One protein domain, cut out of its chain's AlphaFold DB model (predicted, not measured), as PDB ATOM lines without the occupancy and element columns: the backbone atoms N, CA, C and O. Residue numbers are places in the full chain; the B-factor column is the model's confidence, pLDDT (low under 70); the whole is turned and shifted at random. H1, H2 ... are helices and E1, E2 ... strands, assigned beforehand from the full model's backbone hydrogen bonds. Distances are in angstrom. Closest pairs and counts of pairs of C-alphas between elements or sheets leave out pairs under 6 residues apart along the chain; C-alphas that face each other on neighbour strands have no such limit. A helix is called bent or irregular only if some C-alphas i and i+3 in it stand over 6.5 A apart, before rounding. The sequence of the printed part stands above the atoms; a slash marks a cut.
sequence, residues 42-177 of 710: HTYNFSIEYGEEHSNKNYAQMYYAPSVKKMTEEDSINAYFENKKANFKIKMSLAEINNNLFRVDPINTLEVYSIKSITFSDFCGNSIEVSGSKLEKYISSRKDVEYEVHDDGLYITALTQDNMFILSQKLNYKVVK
ATOM      1  N   HIS A  42      15.017 -25.112   1.610       90.88
ATOM      2  CA  HIS A  42      16.401 -24.962   2.054       90.88
ATOM      3  C   HIS A  42      16.910 -23.558   1.744       90.88
ATOM      4  O   HIS A  42      16.382 -22.872   0.870       90.88
ATOM      5  N   THR A  43      17.926 -23.117   2.482       92.12
ATOM      6  CA  THR A  43      18.601 -21.847   2.205       92.12
ATOM      7  C   THR A  43      19.761 -22.085   1.245       92.12
ATOM      8  O   THR A  43      20.668 -22.860   1.557       92.12
ATOM      9  N   TYR A  44      19.744 -21.372   0.127       91.94
ATOM     10  CA  TYR A  44      20.810 -21.316  -0.865       91.94
ATOM     11  C   TYR A  44      21.414 -19.914  -0.890       91.94
ATOM     12  O   TYR A  44      20.728 -18.927  -0.614       91.94
ATOM     13  N   ASN A  45      22.698 -19.826  -1.210       93.12
ATOM     14  CA  ASN A  45      23.373 -18.567  -1.473       93.12
ATOM     15  C   ASN A  45      23.604 -18.438  -2.979       93.12
ATOM     16  O   ASN A  45      24.292 -19.266  -3.569       93.12
ATOM     17  N   PHE A  46      23.024 -17.411  -3.582       92.56
ATOM     18  CA  PHE A  46      23.275 -17.014  -4.959       92.56
ATOM     19  C   PHE A  46      24.223 -15.824  -4.924       92.56
ATOM     20  O   PHE A  46      23.911 -14.799  -4.328       92.56
ATOM     21  N   SER A  47      25.398 -15.961  -5.516       92.62
ATOM     22  CA  SER A  47      26.445 -14.946  -5.501       92.62
ATOM     23  C   SER A  47      26.742 -14.498  -6.919       92.62
ATOM     24  O   SER A  47      26.940 -15.343  -7.789       92.62
ATOM     25  N   ILE A  48      26.796 -13.190  -7.141       91.69
ATOM     26  CA  ILE A  48      27.265 -12.600  -8.396       91.69
ATOM     27  C   ILE A  48      28.574 -11.894  -8.109       91.69
ATOM     28  O   ILE A  48      28.623 -11.022  -7.242       91.69
ATOM     29  N   GLU A  49      29.617 -12.271  -8.835       92.00
ATOM     30  CA  GLU A  49      30.910 -11.605  -8.802       92.00
ATOM     31  C   GLU A  49      31.037 -10.661  -9.995       92.00
ATOM     32  O   GLU A  49      30.875 -11.071 -11.143       92.00
ATOM     33  N   TYR A  50      31.338  -9.397  -9.713       88.62
ATOM     34  CA  TYR A  50      31.496  -8.341 -10.704       88.62
ATOM     35  C   TYR A  50      32.982  -8.055 -10.963       88.62
ATOM     36  O   TYR A  50      33.841  -8.322 -10.122       88.62
ATOM     37  N   GLY A  51      33.313  -7.515 -12.138       86.06
ATOM     38  CA  GLY A  51      34.703  -7.198 -12.490       86.06
ATOM     39  C   GLY A  51      35.297  -6.070 -11.646       86.06
ATOM     40  O   GLY A  51      36.481  -6.106 -11.286       86.06
ATOM     41  N   GLU A  52      34.460  -5.106 -11.273       80.69
ATOM     42  CA  GLU A  52      34.845  -3.896 -10.552       80.69
ATOM     43  C   GLU A  52      34.318  -3.884  -9.112       80.69
ATOM     44  O   GLU A  52      33.353  -4.565  -8.761       80.69
ATOM     45  N   GLU A  53      34.988  -3.123  -8.244       74.31
ATOM     46  CA  GLU A  53      34.501  -2.890  -6.884       74.31
ATOM     47  C   GLU A  53      33.393  -1.842  -6.894       74.31
ATOM     48  O   GLU A  53      33.589  -0.702  -7.308       74.31
ATOM     49  N   HIS A  54      32.232  -2.223  -6.373       72.50
ATOM     50  CA  HIS A  54      31.110  -1.321  -6.169       72.50
ATOM     51  C   HIS A  54      31.010  -0.920  -4.695       72.50
ATOM     52  O   HIS A  54      31.302  -1.707  -3.792       72.50
ATOM     53  N   SER A  55      30.589   0.323  -4.443       65.31
ATOM     54  CA  SER A  55      30.346   0.817  -3.085       65.31
ATOM     55  C   SER A  55      29.228   0.016  -2.413       65.31
ATOM     56  O   SER A  55      28.253  -0.357  -3.056       65.31
ATOM     57  N   ASN A  56      29.304  -0.131  -1.090       65.31
ATOM     58  CA  ASN A  56      28.228  -0.670  -0.251       65.31
ATOM     59  C   ASN A  56      26.910   0.138  -0.291       65.31
ATOM     60  O   ASN A  56      25.923  -0.276   0.312       65.31
ATOM     61  N   LYS A  57      26.887   1.295  -0.968       67.19
ATOM     62  CA  LYS A  57      25.663   2.049  -1.285       67.19
ATOM     63  C   LYS A  57      24.909   1.503  -2.503       67.19
ATOM     64  O   LYS A  57      23.731   1.818  -2.655       67.19
ATOM     65  N   ASN A  58      25.566   0.706  -3.344       75.19
ATOM     66  CA  ASN A  58      24.931   0.009  -4.456       75.19
ATOM     67  C   ASN A  58      24.320  -1.298  -3.936       75.19
ATOM     68  O   ASN A  58      24.786  -1.863  -2.939       75.19
ATOM     69  N   TYR A  59      23.290  -1.794  -4.612       79.56
ATOM     70  CA  TYR A  59      22.683  -3.085  -4.312       79.56
ATOM     71  C   TYR A  59      22.178  -3.724  -5.601       79.56
ATOM     72  O   TYR A  59      21.814  -3.033  -6.543       79.56
ATOM     73  N   ALA A  60      22.181  -5.045  -5.645       84.69
ATOM     74  CA  ALA A  60      21.539  -5.797  -6.703       84.69
ATOM     75  C   ALA A  60      20.212  -6.352  -6.178       84.69
ATOM     76  O   ALA A  60      20.077  -6.661  -4.988       84.69
ATOM     77  N   GLN A  61      19.242  -6.461  -7.071       88.19
ATOM     78  CA  GLN A  61      17.946  -7.069  -6.846       88.19
ATOM     79  C   GLN A  61      17.877  -8.416  -7.540       88.19
ATOM     80  O   GLN A  61      18.404  -8.612  -8.634       88.19
ATOM     81  N   MET A  62      17.211  -9.353  -6.886       89.06
ATOM     82  CA  MET A  62      16.933 -10.657  -7.444       89.06
ATOM     83  C   MET A  62      15.471 -11.004  -7.235       89.06
ATOM     84  O   MET A  62      14.936 -10.868  -6.136       89.06
ATOM     85  N   TYR A  63      14.855 -11.527  -8.282       87.81
ATOM     86  CA  TYR A  63      13.489 -12.011  -8.266       87.81
ATOM     87  C   TYR A  63      13.478 -13.483  -8.645       87.81
ATOM     88  O   TYR A  63      14.311 -13.952  -9.424       87.81
ATOM     89  N   TYR A  64      12.513 -14.218  -8.111       86.62
ATOM     90  CA  TYR A  64      12.255 -15.584  -8.533       86.62
ATOM     91  C   TYR A  64      10.761 -15.856  -8.524       86.62
ATOM     92  O   TYR A  64      10.084 -15.680  -7.513       86.62
ATOM     93  N   ALA A  65      10.236 -16.276  -9.667       74.12
ATOM     94  CA  ALA A  65       8.821 -16.568  -9.826       74.12
ATOM     95  C   ALA A  65       8.604 -17.520 -11.009       74.12
ATOM     96  O   ALA A  65       9.449 -17.573 -11.900       74.12
ATOM     97  N   PRO A  66       7.448 -18.204 -11.094       64.12
ATOM     98  CA  PRO A  66       7.121 -19.039 -12.253       64.12
ATOM     99  C   PRO A  66       7.016 -18.259 -13.575       64.12
ATOM    100  O   PRO A  66       6.940 -18.859 -14.634       64.12
ATOM    101  N   SER A  67       6.937 -16.926 -13.517       60.38
ATOM    102  CA  SER A  67       6.825 -16.049 -14.684       60.38
ATOM    103  C   SER A  67       7.288 -14.637 -14.336       60.38
ATOM    104  O   SER A  67       7.028 -14.176 -13.219       60.38
ATOM    105  N   VAL A  68       7.830 -13.906 -15.309       62.91
ATOM    106  CA  VAL A  68       8.311 -12.520 -15.153       62.91
ATOM    107  C   VAL A  68       7.236 -11.578 -14.597       62.91
ATOM    108  O   VAL A  68       7.511 -10.792 -13.700       62.91
ATOM    109  N   LYS A  69       5.975 -11.712 -15.030       59.09
ATOM    110  CA  LYS A  69       4.849 -10.866 -14.580       59.09
ATOM    111  C   LYS A  69       4.544 -10.960 -13.077       59.09
ATOM    112  O   LYS A  69       3.888 -10.085 -12.523       59.09
ATOM    113  N   LYS A  70       4.997 -12.028 -12.411       67.19
ATOM    114  CA  LYS A  70       4.836 -12.226 -10.960       67.19
ATOM    115  C   LYS A  70       6.023 -11.704 -10.153       67.19
ATOM    116  O   LYS A  70       6.020 -11.830  -8.935       67.19
ATOM    117  N   MET A  71       7.037 -11.159 -10.817       77.19
ATOM    118  CA  MET A  71       8.189 -10.554 -10.166       77.19
ATOM    119  C   MET A  71       7.823  -9.118  -9.796       77.19
ATOM    120  O   MET A  71       7.881  -8.221 -10.633       77.19
ATOM    121  N   THR A  72       7.385  -8.927  -8.553       76.25
ATOM    122  CA  THR A  72       7.082  -7.607  -7.989       76.25
ATOM    123  C   THR A  72       8.244  -7.138  -7.118       76.25
ATOM    124  O   THR A  72       8.950  -7.965  -6.536       76.25
ATOM    125  N   GLU A  73       8.457  -5.824  -7.008       78.00
ATOM    126  CA  GLU A  73       9.500  -5.264  -6.130       78.00
ATOM    127  C   GLU A  73       9.316  -5.693  -4.666       78.00
ATOM    128  O   GLU A  73      10.301  -5.910  -3.958       78.00
ATOM    129  N   GLU A  74       8.063  -5.877  -4.229       75.06
ATOM    130  CA  GLU A  74       7.713  -6.344  -2.880       75.06
ATOM    131  C   GLU A  74       8.218  -7.768  -2.598       75.06
ATOM    132  O   GLU A  74       8.557  -8.087  -1.457       75.06
ATOM    133  N   ASP A  75       8.323  -8.599  -3.639       75.69
ATOM    134  CA  ASP A  75       8.773  -9.993  -3.571       75.69
ATOM    135  C   ASP A  75      10.259 -10.169  -3.958       75.69
ATOM    136  O   ASP A  75      10.751 -11.297  -4.090       75.69
ATOM    137  N   SER A  76      10.993  -9.066  -4.140       84.88
ATOM    138  CA  SER A  76      12.415  -9.080  -4.494       84.88
ATOM    139  C   SER A  76      13.329  -9.322  -3.286       84.88
ATOM    140  O   SER A  76      13.015  -9.009  -2.135       84.88
ATOM    141  N   ILE A  77      14.511  -9.881  -3.545       88.44
ATOM    142  CA  ILE A  77      15.597  -9.986  -2.571       88.44
ATOM    143  C   ILE A  77      16.680  -8.988  -2.956       88.44
ATOM    144  O   ILE A  77      17.230  -9.055  -4.052       88.44
ATOM    145  N   ASN A  78      17.040  -8.116  -2.018       88.75
ATOM    146  CA  ASN A  78      18.157  -7.191  -2.170       88.75
ATOM    147  C   ASN A  78      19.451  -7.801  -1.618       88.75
ATOM    148  O   ASN A  78      19.456  -8.391  -0.533       88.75
ATOM    149  N   ALA A  79      20.560  -7.586  -2.318       87.81
ATOM    150  CA  ALA A  79      21.905  -7.867  -1.836       87.81
ATOM    151  C   ALA A  79      22.801  -6.639  -2.016       87.81
ATOM    152  O   ALA A  79      22.925  -6.102  -3.113       87.81
ATOM    153  N   TYR A  80      23.449  -6.203  -0.936       86.38
ATOM    154  CA  TYR A  80      24.430  -5.118  -0.986       86.38
ATOM    155  C   TYR A  80      25.792  -5.643  -1.438       86.38
ATOM    156  O   TYR A  80      26.140  -6.796  -1.171       86.38
ATOM    157  N   PHE A  81      26.558  -4.792  -2.117       82.62
ATOM    158  CA  PHE A  81      27.874  -5.165  -2.622       82.62
ATOM    159  C   PHE A  81      28.923  -5.208  -1.501       82.62
ATOM    160  O   PHE A  81      29.098  -4.243  -0.754       82.62
ATOM    161  N   GLU A  82      29.673  -6.309  -1.441       84.25
ATOM    162  CA  GLU A  82      30.841  -6.504  -0.578       84.25
ATOM    163  C   GLU A  82      31.989  -7.101  -1.408       84.25
ATOM    164  O   GLU A  82      31.850  -8.195  -1.953       84.25
ATOM    165  N   ASN A  83      33.129  -6.402  -1.514       80.62
ATOM    166  CA  ASN A  83      34.339  -6.872  -2.215       80.62
ATOM    167  C   ASN A  83      34.041  -7.496  -3.597       80.62
ATOM    168  O   ASN A  83      34.397  -8.646  -3.857       80.62
ATOM    169  N   LYS A  84      33.357  -6.730  -4.461       87.62
ATOM    170  CA  LYS A  84      32.893  -7.117  -5.813       87.62
ATOM    171  C   LYS A  84      31.751  -8.133  -5.881       87.62
ATOM    172  O   LYS A  84      31.382  -8.532  -6.982       87.62
ATOM    173  N   LYS A  85      31.178  -8.564  -4.754       89.94
ATOM    174  CA  LYS A  85      30.127  -9.590  -4.739       89.94
ATOM    175  C   LYS A  85      28.793  -9.058  -4.250       89.94
ATOM    176  O   LYS A  85      28.745  -8.339  -3.257       89.94
ATOM    177  N   ALA A  86      27.716  -9.495  -4.893       90.69
ATOM    178  CA  ALA A  86      26.357  -9.399  -4.371       90.69
ATOM    179  C   ALA A  86      25.879 -10.805  -3.974       90.69
ATOM    180  O   ALA A  86      25.862 -11.711  -4.807       90.69
ATOM    181  N   ASN A  87      25.535 -11.005  -2.698       91.88
ATOM    182  CA  ASN A  87      25.137 -12.305  -2.149       91.88
ATOM    183  C   ASN A  87      23.660 -12.316  -1.741       91.88
ATOM    184  O   ASN A  87      23.275 -11.686  -0.755       91.88
ATOM    185  N   PHE A  88      22.849 -13.090  -2.450       92.31
ATOM    186  CA  PHE A  88      21.433 -13.288  -2.172       92.31
ATOM    187  C   PHE A  88      21.222 -14.590  -1.401       92.31
ATOM    188  O   PHE A  88      21.636 -15.667  -1.831       92.31
ATOM    189  N   LYS A  89      20.524 -14.511  -0.267       91.94
ATOM    190  CA  LYS A  89      20.082 -15.696   0.480       91.94
ATOM    191  C   LYS A  89      18.661 -16.037   0.083       91.94
ATOM    192  O   LYS A  89      17.736 -15.323   0.457       91.94
ATOM    193  N   ILE A  90      18.488 -17.153  -0.612       90.25
ATOM    194  CA  ILE A  90      17.189 -17.568  -1.128       90.25
ATOM    195  C   ILE A  90      16.705 -18.808  -0.392       90.25
ATOM    196  O   ILE A  90      17.480 -19.728  -0.140       90.25
ATOM    197  N   LYS A  91      15.422 -18.835  -0.022       90.56
ATOM    198  CA  LYS A  91      14.815 -19.954   0.703       90.56
ATOM    199  C   LYS A  91      13.762 -20.648  -0.152       90.56
ATOM    200  O   LYS A  91      12.623 -20.190  -0.228       90.56
ATOM    201  N   MET A  92      14.128 -21.781  -0.739       90.31
ATOM    202  CA  MET A  92      13.271 -22.523  -1.666       90.31
ATOM    203  C   MET A  92      13.565 -24.023  -1.662       90.31
ATOM    204  O   MET A  92      14.553 -24.470  -1.089       90.31
ATOM    205  N   SER A  93      12.668 -24.814  -2.232       91.44
ATOM    206  CA  SER A  93      12.858 -26.246  -2.487       91.44
ATOM    207  C   SER A  93      13.561 -26.499  -3.823       91.44
ATOM    208  O   SER A  93      13.616 -25.608  -4.668       91.44
ATOM    209  N   LEU A  94      14.072 -27.718  -4.051       89.50
ATOM    210  CA  LEU A  94      14.622 -28.089  -5.364       89.50
ATOM    211  C   LEU A  94      13.545 -28.041  -6.452       89.50
ATOM    212  O   LEU A  94      13.844 -27.646  -7.573       89.50
ATOM    213  N   ALA A  95      12.300 -28.384  -6.111       84.00
ATOM    214  CA  ALA A  95      11.164 -28.246  -7.020       84.00
ATOM    215  C   ALA A  95      10.902 -26.773  -7.392       84.00
ATOM    216  O   ALA A  95      10.714 -26.451  -8.557       84.00
ATOM    217  N   GLU A  96      10.963 -25.852  -6.424       85.94
ATOM    218  CA  GLU A  96      10.836 -24.412  -6.701       85.94
ATOM    219  C   GLU A  96      12.009 -23.865  -7.536       85.94
ATOM    220  O   GLU A  96      11.768 -23.020  -8.391       85.94
ATOM    221  N   ILE A  97      13.250 -24.342  -7.336       88.00
ATOM    222  CA  ILE A  97      14.386 -23.990  -8.217       88.00
ATOM    223  C   ILE A  97      14.108 -24.467  -9.640       88.00
ATOM    224  O   ILE A  97      14.347 -23.726 -10.584       88.00
ATOM    225  N   ASN A  98      13.610 -25.696  -9.796       83.19
ATOM    226  CA  ASN A  98      13.329 -26.275 -11.104       83.19
ATOM    227  C   ASN A  98      12.298 -25.451 -11.891       83.19
ATOM    228  O   ASN A  98      12.479 -25.236 -13.083       83.19
ATOM    229  N   ASN A  99      11.269 -24.936 -11.209       74.94
ATOM    230  CA  ASN A  99      10.091 -24.358 -11.862       74.94
ATOM    231  C   ASN A  99      10.070 -22.817 -11.915       74.94
ATOM    232  O   ASN A  99       9.243 -22.248 -12.625       74.94
ATOM    233  N   ASN A 100      10.906 -22.117 -11.142       81.06
ATOM    234  CA  ASN A 100      10.927 -20.650 -11.126       81.06
ATOM    235  C   ASN A 100      12.024 -20.090 -12.031       81.06
ATOM    236  O   ASN A 100      13.172 -20.512 -11.957       81.06
ATOM    237  N   LEU A 101      11.709 -19.045 -12.790       77.62
ATOM    238  CA  LEU A 101      12.717 -18.203 -13.425       77.62
ATOM    239  C   LEU A 101      13.430 -17.358 -12.377       77.62
ATOM    240  O   LEU A 101      12.808 -16.925 -11.404       77.62
ATOM    241  N   PHE A 102      14.703 -17.063 -12.619       86.38
ATOM    242  CA  PHE A 102      15.459 -16.099 -11.832       86.38
ATOM    243  C   PHE A 102      15.693 -14.848 -12.660       86.38
ATOM    244  O   PHE A 102      16.204 -14.929 -13.770       86.38
ATOM    245  N   ARG A 103      15.355 -13.689 -12.109       85.25
ATOM    246  CA  ARG A 103      15.690 -12.387 -12.685       85.25
ATOM    247  C   ARG A 103      16.694 -11.703 -11.779       85.25
ATOM    248  O   ARG A 103      16.559 -11.760 -10.556       85.25
ATOM    249  N   VAL A 104      17.686 -11.074 -12.387       84.19
ATOM    250  CA  VAL A 104      18.699 -10.288 -11.696       84.19
ATOM    251  C   VAL A 104      18.698  -8.889 -12.278       84.19
ATOM    252  O   VAL A 104      18.903  -8.708 -13.479       84.19
ATOM    253  N   ASP A 105      18.559  -7.925 -11.379       79.94
ATOM    254  CA  ASP A 105      18.545  -6.504 -11.676       79.94
ATOM    255  C   ASP A 105      19.674  -5.832 -10.892       79.94
ATOM    256  O   ASP A 105      19.571  -5.592  -9.684       79.94
ATOM    257  N   PRO A 106      20.814  -5.560 -11.524       68.81
ATOM    258  CA  PRO A 106      21.889  -4.815 -10.888       68.81
ATOM    259  C   PRO A 106      21.562  -3.313 -10.879       68.81
ATOM    260  O   PRO A 106      21.839  -2.582 -11.829       68.81
ATOM    261  N   ILE A 107      20.991  -2.842  -9.771       65.38
ATOM    262  CA  ILE A 107      20.507  -1.464  -9.613       65.38
ATOM    263  C   ILE A 107      21.634  -0.520  -9.162       65.38
ATOM    264  O   ILE A 107      22.511  -0.883  -8.376       65.38
ATOM    265  N   ASN A 108      21.603   0.730  -9.645       60.59
ATOM    266  CA  ASN A 108      22.592   1.781  -9.344       60.59
ATOM    267  C   ASN A 108      24.045   1.423  -9.727       60.59
ATOM    268  O   ASN A 108      25.000   1.836  -9.062       60.59
ATOM    269  N   THR A 109      24.225   0.648 -10.794       59.91
ATOM    270  CA  THR A 109      25.540   0.366 -11.381       59.91
ATOM    271  C   THR A 109      25.929   1.442 -12.409       59.91
ATOM    272  O   THR A 109      25.097   2.248 -12.824       59.91
ATOM    273  N   LEU A 110      27.222   1.530 -12.747       61.81
ATOM    274  CA  LEU A 110      27.727   2.397 -13.825       61.81
ATOM    275  C   LEU A 110      27.057   2.011 -15.158       61.81
ATOM    276  O   LEU A 110      26.628   0.870 -15.303       61.81
ATOM    277  N   GLU A 111      27.019   2.922 -16.143       69.94
ATOM    278  CA  GLU A 111      26.473   2.649 -17.494       69.94
ATOM    279  C   GLU A 111      27.075   1.383 -18.137       69.94
ATOM    280  O   GLU A 111      26.435   0.762 -18.982       69.94
ATOM    281  N   VAL A 112      28.271   0.962 -17.696       79.94
ATOM    282  CA  VAL A 112      28.933  -0.283 -18.096       79.94
ATOM    283  C   VAL A 112      29.470  -1.035 -16.871       79.94
ATOM    284  O   VAL A 112      30.121  -0.441 -16.011       79.94
ATOM    285  N   TYR A 113      29.242  -2.348 -16.799       84.25
ATOM    286  CA  TYR A 113      29.821  -3.246 -15.789       84.25
ATOM    287  C   TYR A 113      30.116  -4.630 -16.382       84.25
ATOM    288  O   TYR A 113      29.722  -4.935 -17.501       84.25
ATOM    289  N   SER A 114      30.826  -5.489 -15.645       88.44
ATOM    290  CA  SER A 114      31.035  -6.882 -16.065       88.44
ATOM    291  C   SER A 114      30.699  -7.875 -14.963       88.44
ATOM    292  O   SER A 114      30.999  -7.635 -13.793       88.44
ATOM    293  N   ILE A 115      30.103  -9.004 -15.343       90.44
ATOM    294  CA  ILE A 115      29.881 -10.165 -14.480       90.44
ATOM    295  C   ILE A 115      30.993 -11.176 -14.760       90.44
ATOM    296  O   ILE A 115      31.178 -11.622 -15.893       90.44
ATOM    297  N   LYS A 116      31.739 -11.543 -13.718       93.62
ATOM    298  CA  LYS A 116      32.847 -12.505 -13.772       93.62
ATOM    299  C   LYS A 116      32.383 -13.921 -13.486       93.62
ATOM    300  O   LYS A 116      32.820 -14.842 -14.177       93.62
ATOM    301  N   SER A 117      31.457 -14.104 -12.550       93.12
ATOM    302  CA  SER A 117      30.781 -15.385 -12.363       93.12
ATOM    303  C   SER A 117      29.481 -15.266 -11.572       93.12
ATOM    304  O   SER A 117      29.243 -14.297 -10.852       93.12
ATOM    305  N   ILE A 118      28.640 -16.288 -11.714       92.62
ATOM    306  CA  ILE A 118      27.499 -16.551 -10.841       92.62
ATOM    307  C   ILE A 118      27.752 -17.870 -10.123       92.62
ATOM    308  O   ILE A 118      28.035 -18.885 -10.758       92.62
ATOM    309  N   THR A 119      27.628 -17.867  -8.799       93.75
ATOM    310  CA  THR A 119      27.794 -19.054  -7.961       93.75
ATOM    311  C   THR A 119      26.526 -19.333  -7.170       93.75
ATOM    312  O   THR A 119      26.080 -18.493  -6.395       93.75
ATOM    313  N   PHE A 120      25.988 -20.543  -7.287       92.94
ATOM    314  CA  PHE A 120      24.985 -21.061  -6.357       92.94
ATOM    315  C   PHE A 120      25.655 -21.990  -5.360       92.94
ATOM    316  O   PHE A 120      26.380 -22.895  -5.768       92.94
ATOM    317  N   SER A 121      25.373 -21.833  -4.072       92.62
ATOM    318  CA  SER A 121      25.839 -22.759  -3.046       92.62
ATOM    319  C   SER A 121      24.771 -23.119  -2.023       92.62
ATOM    320  O   SER A 121      23.852 -22.351  -1.743       92.62
ATOM    321  N   ASP A 122      24.888 -24.322  -1.466       88.38
ATOM    322  CA  ASP A 122      24.100 -24.737  -0.310       88.38
ATOM    323  C   ASP A 122      24.811 -24.394   1.010       88.38
ATOM    324  O   ASP A 122      25.991 -24.042   1.057       88.38
ATOM    325  N   PHE A 123      24.090 -24.537   2.124       81.62
ATOM    326  CA  PHE A 123      24.649 -24.337   3.465       81.62
ATOM    327  C   PHE A 123      25.828 -25.274   3.798       81.62
ATOM    328  O   PHE A 123      26.611 -24.992   4.702       81.62
ATOM    329  N   CYS A 124      25.969 -26.398   3.094       78.06
ATOM    330  CA  CYS A 124      27.043 -27.364   3.312       78.06
ATOM    331  C   CYS A 124      28.310 -27.047   2.501       78.06
ATOM    332  O   CYS A 124      29.268 -27.814   2.580       78.06
ATOM    333  N   GLY A 125      28.328 -25.939   1.754       79.44
ATOM    334  CA  GLY A 125      29.475 -25.504   0.963       79.44
ATOM    335  C   GLY A 125      29.597 -26.189  -0.398       79.44
ATOM    336  O   GLY A 125      30.602 -25.985  -1.073       79.44
ATOM    337  N   ASN A 126      28.601 -26.973  -0.827       86.75
ATOM    338  CA  ASN A 126      28.561 -27.448  -2.209       86.75
ATOM    339  C   ASN A 126      28.156 -26.283  -3.097       86.75
ATOM    340  O   ASN A 126      27.176 -25.598  -2.790       86.75
ATOM    341  N   SER A 127      28.874 -26.082  -4.194       91.12
ATOM    342  CA  SER A 127      28.603 -24.981  -5.100       91.12
ATOM    343  C   SER A 127      28.691 -25.382  -6.560       91.12
ATOM    344  O   SER A 127      29.342 -26.355  -6.943       91.12
ATOM    345  N   ILE A 128      28.012 -24.591  -7.375       91.56
ATOM    346  CA  ILE A 128      28.143 -24.573  -8.816       91.56
ATOM    347  C   ILE A 128      28.438 -23.146  -9.246       91.56
ATOM    348  O   ILE A 128      27.728 -22.221  -8.859       91.56
ATOM    349  N   GLU A 129      29.482 -22.991 -10.048       93.50
ATOM    350  CA  GLU A 129      29.903 -21.711 -10.598       93.50
ATOM    351  C   GLU A 129      29.750 -21.720 -12.122       93.50
ATOM    352  O   GLU A 129      30.085 -22.694 -12.807       93.50
ATOM    353  N   VAL A 130      29.215 -20.624 -12.648       91.69
ATOM    354  CA  VAL A 130      29.134 -20.325 -14.075       91.69
ATOM    355  C   VAL A 130      29.961 -19.076 -14.322       91.69
ATOM    356  O   VAL A 130      29.665 -18.021 -13.767       91.69
ATOM    357  N   SER A 131      31.004 -19.197 -15.144       92.69
ATOM    358  CA  SER A 131      31.818 -18.050 -15.545       92.69
ATOM    359  C   SER A 131      30.998 -17.078 -16.390       92.69
ATOM    360  O   SER A 131      30.141 -17.493 -17.171       92.69
ATOM    361  N   GLY A 132      31.299 -15.786 -16.281       89.00
ATOM    362  CA  GLY A 132      30.658 -14.725 -17.057       89.00
ATOM    363  C   GLY A 132      30.765 -14.961 -18.562       89.00
ATOM    364  O   GLY A 132      29.772 -14.849 -19.269       89.00
ATOM    365  N   SER A 133      31.916 -15.446 -19.031       88.88
ATOM    366  CA  SER A 133      32.143 -15.832 -20.434       88.88
ATOM    367  C   SER A 133      31.217 -16.940 -20.955       88.88
ATOM    368  O   SER A 133      31.113 -17.164 -22.154       88.88
ATOM    369  N   LYS A 134      30.538 -17.669 -20.062       89.06
ATOM    370  CA  LYS A 134      29.556 -18.707 -20.407       89.06
ATOM    371  C   LYS A 134      28.129 -18.305 -20.054       89.06
ATOM    372  O   LYS A 134      27.221 -19.104 -20.278       89.06
ATOM    373  N   LEU A 135      27.930 -17.120 -19.476       86.19
ATOM    374  CA  LEU A 135      26.647 -16.702 -18.926       86.19
ATOM    375  C   LEU A 135      25.614 -16.415 -20.018       86.19
ATOM    376  O   LEU A 135      24.442 -16.689 -19.793       86.19
ATOM    377  N   GLU A 136      26.047 -15.974 -21.203       84.44
ATOM    378  CA  GLU A 136      25.187 -15.750 -22.378       84.44
ATOM    379  C   GLU A 136      24.256 -16.938 -22.658       84.44
ATOM    380  O   GLU A 136      23.053 -16.764 -22.825       84.44
ATOM    381  N   LYS A 137      24.778 -18.169 -22.575       80.25
ATOM    382  CA  LYS A 137      24.007 -19.406 -22.804       80.25
ATOM    383  C   LYS A 137      22.861 -19.620 -21.813       80.25
ATOM    384  O   LYS A 137      21.978 -20.442 -22.060       80.25
ATOM    385  N   TYR A 138      22.918 -18.930 -20.677       83.25
ATOM    386  CA  TYR A 138      21.958 -19.021 -19.592       83.25
ATOM    387  C   TYR A 138      21.066 -17.785 -19.480       83.25
ATOM    388  O   TYR A 138      20.302 -17.726 -18.524       83.25
ATOM    389  N   ILE A 139      21.118 -16.830 -20.411       79.88
ATOM    390  CA  ILE A 139      20.198 -15.686 -20.456       79.88
ATOM    391  C   ILE A 139      19.022 -16.066 -21.359       79.88
ATOM    392  O   ILE A 139      19.222 -16.390 -22.525       79.88
ATOM    393  N   SER A 140      17.800 -16.071 -20.823       68.25
ATOM    394  CA  SER A 140      16.588 -16.350 -21.611       68.25
ATOM    395  C   SER A 140      16.036 -15.101 -22.281       68.25
ATOM    396  O   SER A 140      15.540 -15.171 -23.395       68.25
ATOM    397  N   SER A 141      16.100 -13.961 -21.597       70.12
ATOM    398  CA  SER A 141      15.646 -12.677 -22.120       70.12
ATOM    399  C   SER A 141      16.283 -11.527 -21.346       70.12
ATOM    400  O   SER A 141      16.839 -11.702 -20.254       70.12
ATOM    401  N   ARG A 142      16.235 -10.340 -21.949       78.25
ATOM    402  CA  ARG A 142      16.780  -9.095 -21.405       78.25
ATOM    403  C   ARG A 142      15.877  -7.929 -21.780       78.25
ATOM    404  O   ARG A 142      15.178  -7.995 -22.789       78.25
ATOM    405  N   LYS A 143      15.946  -6.850 -21.010       71.62
ATOM    406  CA  LYS A 143      15.303  -5.574 -21.342       71.62
ATOM    407  C   LYS A 143      16.209  -4.435 -20.902       71.62
ATOM    408  O   LYS A 143      16.785  -4.504 -19.820       71.62
ATOM    409  N   ASP A 144      16.317  -3.417 -21.754       73.81
ATOM    410  CA  ASP A 144      17.118  -2.211 -21.524       73.81
ATOM    411  C   ASP A 144      18.604  -2.499 -21.237       73.81
ATOM    412  O   ASP A 144      19.274  -1.784 -20.488       73.81
ATOM    413  N   VAL A 145      19.125  -3.564 -21.857       79.06
ATOM    414  CA  VAL A 145      20.514  -4.005 -21.729       79.06
ATOM    415  C   VAL A 145      21.088  -4.443 -23.074       79.06
ATOM    416  O   VAL A 145      20.472  -5.236 -23.787       79.06
ATOM    417  N   GLU A 146      22.324  -4.035 -23.346       81.56
ATOM    418  CA  GLU A 146      23.212  -4.677 -24.316       81.56
ATOM    419  C   GLU A 146      24.342  -5.419 -23.591       81.56
ATOM    420  O   GLU A 146      24.714  -5.066 -22.471       81.56
ATOM    421  N   TYR A 147      24.885  -6.474 -24.199       85.56
ATOM    422  CA  TYR A 147      26.013  -7.200 -23.621       85.56
ATOM    423  C   TYR A 147      26.966  -7.718 -24.693       85.56
ATOM    424  O   TYR A 147      26.557  -7.992 -25.820       85.56
ATOM    425  N   GLU A 148      28.217  -7.916 -24.292       88.19
ATOM    426  CA  GLU A 148      29.270  -8.554 -25.072       88.19
ATOM    427  C   GLU A 148      29.950  -9.641 -24.238       88.19
ATOM    428  O   GLU A 148      30.231  -9.463 -23.047       88.19
ATOM    429  N   VAL A 149      30.240 -10.778 -24.864       88.88
ATOM    430  CA  VAL A 149      30.953 -11.882 -24.220       88.88
ATOM    431  C   VAL A 149      32.442 -11.753 -24.498       88.88
ATOM    432  O   VAL A 149      32.868 -11.748 -25.649       88.88
ATOM    433  N   HIS A 150      33.234 -11.707 -23.431       90.12
ATOM    434  CA  HIS A 150      34.693 -11.702 -23.482       90.12
ATOM    435  C   HIS A 150      35.240 -12.906 -22.703       90.12
ATOM    436  O   HIS A 150      34.546 -13.489 -21.863       90.12
ATOM    437  N   ASP A 151      36.497 -13.285 -22.950       86.94
ATOM    438  CA  ASP A 151      37.125 -14.459 -22.318       86.94
ATOM    439  C   ASP A 151      37.081 -14.405 -20.781       86.94
ATOM    440  O   ASP A 151      36.952 -15.433 -20.106       86.94
ATOM    441  N   ASP A 152      37.159 -13.198 -20.224       87.69
ATOM    442  CA  ASP A 152      37.229 -12.942 -18.795       87.69
ATOM    443  C   ASP A 152      35.887 -12.511 -18.176       87.69
ATOM    444  O   ASP A 152      35.859 -12.206 -16.985       87.69
ATOM    445  N   GLY A 153      34.770 -12.472 -18.914       91.00
ATOM    446  CA  GLY A 153      33.458 -12.146 -18.343       91.00
ATOM    447  C   GLY A 153      32.387 -11.715 -19.344       91.00
ATOM    448  O   GLY A 153      32.636 -11.570 -20.536       91.00
ATOM    449  N   LEU A 154      31.178 -11.489 -18.829       90.06
ATOM    450  CA  LEU A 154      30.082 -10.873 -19.579       90.06
ATOM    451  C   LEU A 154      30.102  -9.369 -19.319       90.06
ATOM    452  O   LEU A 154      29.926  -8.958 -18.171       90.06
ATOM    453  N   TYR A 155      30.325  -8.569 -20.352       89.50
ATOM    454  CA  TYR A 155      30.315  -7.111 -20.283       89.50
ATOM    455  C   TYR A 155      28.931  -6.611 -20.634       89.50
ATOM    456  O   TYR A 155      28.314  -7.103 -21.570       89.50
ATOM    457  N   ILE A 156      28.432  -5.670 -19.851       85.69
ATOM    458  CA  ILE A 156      27.045  -5.254 -19.887       85.69
ATOM    459  C   ILE A 156      26.987  -3.737 -19.950       85.69
ATOM    460  O   ILE A 156      27.586  -3.065 -19.111       85.69
ATOM    461  N   THR A 157      26.212  -3.236 -20.905       86.31
ATOM    462  CA  THR A 157      25.876  -1.824 -21.066       86.31
ATOM    463  C   THR A 157      24.406  -1.633 -20.708       86.31
ATOM    464  O   THR A 157      23.513  -2.137 -21.393       86.31
ATOM    465  N   ALA A 158      24.149  -0.924 -19.614       81.06
ATOM    466  CA  ALA A 158      22.798  -0.594 -19.183       81.06
ATOM    467  C   ALA A 158      22.267   0.591 -20.001       81.06
ATOM    468  O   ALA A 158      22.847   1.675 -19.972       81.06
ATOM    469  N   LEU A 159      21.149   0.401 -20.708       78.75
ATOM    470  CA  LEU A 159      20.510   1.468 -21.489       78.75
ATOM    471  C   LEU A 159      19.624   2.362 -20.611       78.75
ATOM    472  O   LEU A 159      19.402   3.532 -20.923       78.75
ATOM    473  N   THR A 160      19.121   1.815 -19.502       76.00
ATOM    474  CA  THR A 160      18.322   2.529 -18.501       76.00
ATOM    475  C   THR A 160      18.735   2.122 -17.080       76.00
ATOM    476  O   THR A 160      19.527   1.202 -16.864       76.00
ATOM    477  N   GLN A 161      18.188   2.816 -16.077       72.44
ATOM    478  CA  GLN A 161      18.376   2.455 -14.665       72.44
ATOM    479  C   GLN A 161      17.532   1.246 -14.220       72.44
ATOM    480  O   GLN A 161      17.747   0.756 -13.116       72.44
ATOM    481  N   ASP A 162      16.612   0.765 -15.064       69.69
ATOM    482  CA  ASP A 162      15.720  -0.385 -14.822       69.69
ATOM    483  C   ASP A 162      16.062  -1.531 -15.784       69.69
ATOM    484  O   ASP A 162      15.239  -2.058 -16.533       69.69
ATOM    485  N   ASN A 163      17.350  -1.848 -15.830       75.56
ATOM    486  CA  ASN A 163      17.892  -2.866 -16.708       75.56
ATOM    487  C   ASN A 163      17.736  -4.255 -16.060       75.56
ATOM    488  O   ASN A 163      17.928  -4.403 -14.852       75.56
ATOM    489  N   MET A 164      17.369  -5.266 -16.850       77.38
ATOM    490  CA  MET A 164      17.067  -6.603 -16.324       77.38
ATOM    491  C   MET A 164      17.645  -7.736 -17.166       77.38
ATOM    492  O   MET A 164      17.661  -7.696 -18.401       77.38
ATOM    493  N   PHE A 165      18.018  -8.805 -16.461       79.88
ATOM    494  CA  PHE A 165      18.365 -10.101 -17.032       79.88
ATOM    495  C   PHE A 165      17.493 -11.195 -16.451       79.88
ATOM    496  O   PHE A 165      17.362 -11.308 -15.232       79.88
ATOM    497  N   ILE A 166      16.974 -12.061 -17.316       79.44
ATOM    498  CA  ILE A 166      16.287 -13.275 -16.895       79.44
ATOM    499  C   ILE A 166      17.188 -14.459 -17.228       79.44
ATOM    500  O   ILE A 166      17.645 -14.633 -18.358       79.44
ATOM    501  N   LEU A 167      17.481 -15.252 -16.204       83.19
ATOM    502  CA  LEU A 167      18.251 -16.475 -16.310       83.19
ATOM    503  C   LEU A 167      17.318 -17.611 -16.733       83.19
ATOM    504  O   LEU A 167      16.273 -17.849 -16.127       83.19
ATOM    505  N   SER A 168      17.738 -18.325 -17.768       73.75
ATOM    506  CA  SER A 168      17.044 -19.479 -18.323       73.75
ATOM    507  C   SER A 168      16.976 -20.649 -17.338       73.75
ATOM    508  O   SER A 168      17.869 -20.856 -16.507       73.75
ATOM    509  N   GLN A 169      15.974 -21.509 -17.529       73.81
ATOM    510  CA  GLN A 169      15.822 -22.759 -16.777       73.81
ATOM    511  C   GLN A 169      17.009 -23.729 -16.940       73.81
ATOM    512  O   GLN A 169      17.197 -24.612 -16.105       73.81
ATOM    513  N   LYS A 170      17.881 -23.545 -17.941       72.75
ATOM    514  CA  LYS A 170      19.108 -24.349 -18.101       72.75
ATOM    515  C   LYS A 170      20.028 -24.232 -16.886       72.75
ATOM    516  O   LYS A 170      20.624 -25.219 -16.447       72.75
ATOM    517  N   LEU A 171      20.133 -23.030 -16.311       82.81
ATOM    518  CA  LEU A 171      20.922 -22.813 -15.101       82.81
ATOM    519  C   LEU A 171      20.307 -23.584 -13.930       82.81
ATOM    520  O   LEU A 171      21.015 -24.281 -13.201       82.81
ATOM    521  N   ASN A 172      18.980 -23.524 -13.815       86.12
ATOM    522  CA  ASN A 172      18.211 -24.212 -12.785       86.12
ATOM    523  C   ASN A 172      18.395 -25.717 -12.868       86.12
ATOM    524  O   ASN A 172      18.695 -26.334 -11.852       86.12
ATOM    525  N   TYR A 173      18.300 -26.301 -14.065       81.75
ATOM    526  CA  TYR A 173      18.514 -27.729 -14.279       81.75
ATOM    527  C   TYR A 173      19.880 -28.173 -13.751       81.75
ATOM    528  O   TYR A 173      19.994 -29.176 -13.044       81.75
ATOM    529  N   LYS A 174      20.934 -27.397 -14.025       85.25
ATOM    530  CA  LYS A 174      22.294 -27.711 -13.573       85.25
ATOM    531  C   LYS A 174      22.424 -27.643 -12.046       85.25
ATOM    532  O   LYS A 174      23.034 -28.524 -11.436       85.25
ATOM    533  N   VAL A 175      21.813 -26.627 -11.433       88.38
ATOM    534  CA  VAL A 175      21.729 -26.446  -9.974       88.38
ATOM    535  C   VAL A 175      20.953 -27.604  -9.328       88.38
ATOM    536  O   VAL A 175      21.440 -28.258  -8.403       88.38
ATOM    537  N   VAL A 176      19.773 -27.909  -9.862       89.06
ATOM    538  CA  VAL A 176      18.884 -28.991  -9.431       89.06
ATOM    539  C   VAL A 176      19.579 -30.340  -9.527       89.06
ATOM    540  O   VAL A 176      19.582 -31.080  -8.548       89.06
ATOM    541  N   LYS A 177      20.214 -30.656 -10.659       88.44
ATOM    542  CA  LYS A 177      20.907 -31.931 -10.883       88.44
ATOM    543  C   LYS A 177      21.994 -32.168  -9.839       88.44
ATOM    544  O   LYS A 177      22.069 -33.259  -9.273       88.44
TER     545      LYS A 177
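AT A GLANCE: This is residues 42 to 177 of the 710 residues of the protein "Sulfatase-like hydrolase/transferase" of [Eubacterium] rectale (UniProt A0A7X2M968). The eleven strands make one strongly twisted, antiparallel sheet that curls into a barrel-like shape, not fully closed: the edge strands E8 and E9 meet only through their link. H1 and H3 sit together at one end, and H2 runs from E7 to E8 on the open side, with the sheet curled round it. The printed part has 136 residues, with eleven named strands and three named helices; along the chain H1 comes between E4 and E5, H2 between E7 and E8, and H3 after E11; the sheet is branched, E6 having three neighbours, E1, E7 and E10, and the class is mixed, helices and strands. It is compact and rounded, with a radius of gyration of the C-alphas of 13.7 A and spans of 36 by 31 by 28 A.

HOW THE PARTS SIT: Start at E1, residues 42 to 50. On one side of it find E4, residues 85 to 92, with N 44 and O 90 at 2.8 A; on the other side is E6, residues 112 to 122, with N 47 and O 119 at 2.8 A. E2, residues 59 to 65, and E3, residues 77 to 82, are a hairpin, with N 60 and O 79 at 2.8 A. E3 pairs on with E4, N 82 and O 85 at 2.9 A; E2, E3 and E4 form a meander, each strand the antiparallel neighbour of the one before. With E1 they make a Greek key, E1 being the antiparallel neighbour of E4. E5, residues 101 to 107, has E2 on one side, N 61 and O 105 at 2.8 A, and E11, residues 164 to 167, on the other, N 104 and O 165 at 2.9 A. Beside E11 look for E8, residues 139 to 143, N 140 and O 166 at 2.9 A. On the side of E6 away from E1 are E7, residues 127 to 131, N 118 and O 130 at 2.9 A, and E10, residues 153 to 158, N 113 and O 156 at 2.9 A. E9, residues 145 to 150, forms a hairpin with E10, N 148 and O 155 at 2.8 A. H1, residues 94 to 99, only grazes the sheet; it touches H3, residues 169 to 177, at a shallow tilt of 17 degrees, opposite ways, the C-alphas of Asn 98 and Asn 172 being the closest at 5.6 A. H2, residues 132 to 138, is on the same face of the sheet as H3; the two only just touch, with 3 pairs of C-alphas within 8 A, the closest being Tyr 138 and Leu 171 at 6.0 A. H2 is irregular, with C-alphas 133 and 136 at 7.2 A; 0 of its 3 O i to N i+4 pairs but 3 of its 4 O i to N i+3 pairs are within hydrogen-bond range, while in H1 and H3 every O i to N i+4 pair is.

IN THESE COORDINATES: Find C-alpha 42 at (16.401, -24.962, 2.054); from there E1 runs 25.8 A to C-alpha 50. E6, the longest strand, begins at C-alpha 112 at (28.933, -0.283, -18.096) and covers 30.6 A. E4 spans 21.5 A and E2 20.1 A. H3 runs 12.0 A and ends at C-alpha 177 at (20.907, -31.931, -10.883).

THE WHOLE: The C-alphas farthest apart, Cys 124 and Leu 159, are 38.6 A apart. The printed part has no cut. The link from E2 to E3 is long, 11 residues. The mean pLDDT of the printed part is 82.5; it is under 70 at residues 55 to 57, 66 to 70, 106 to 111, 140 and 162.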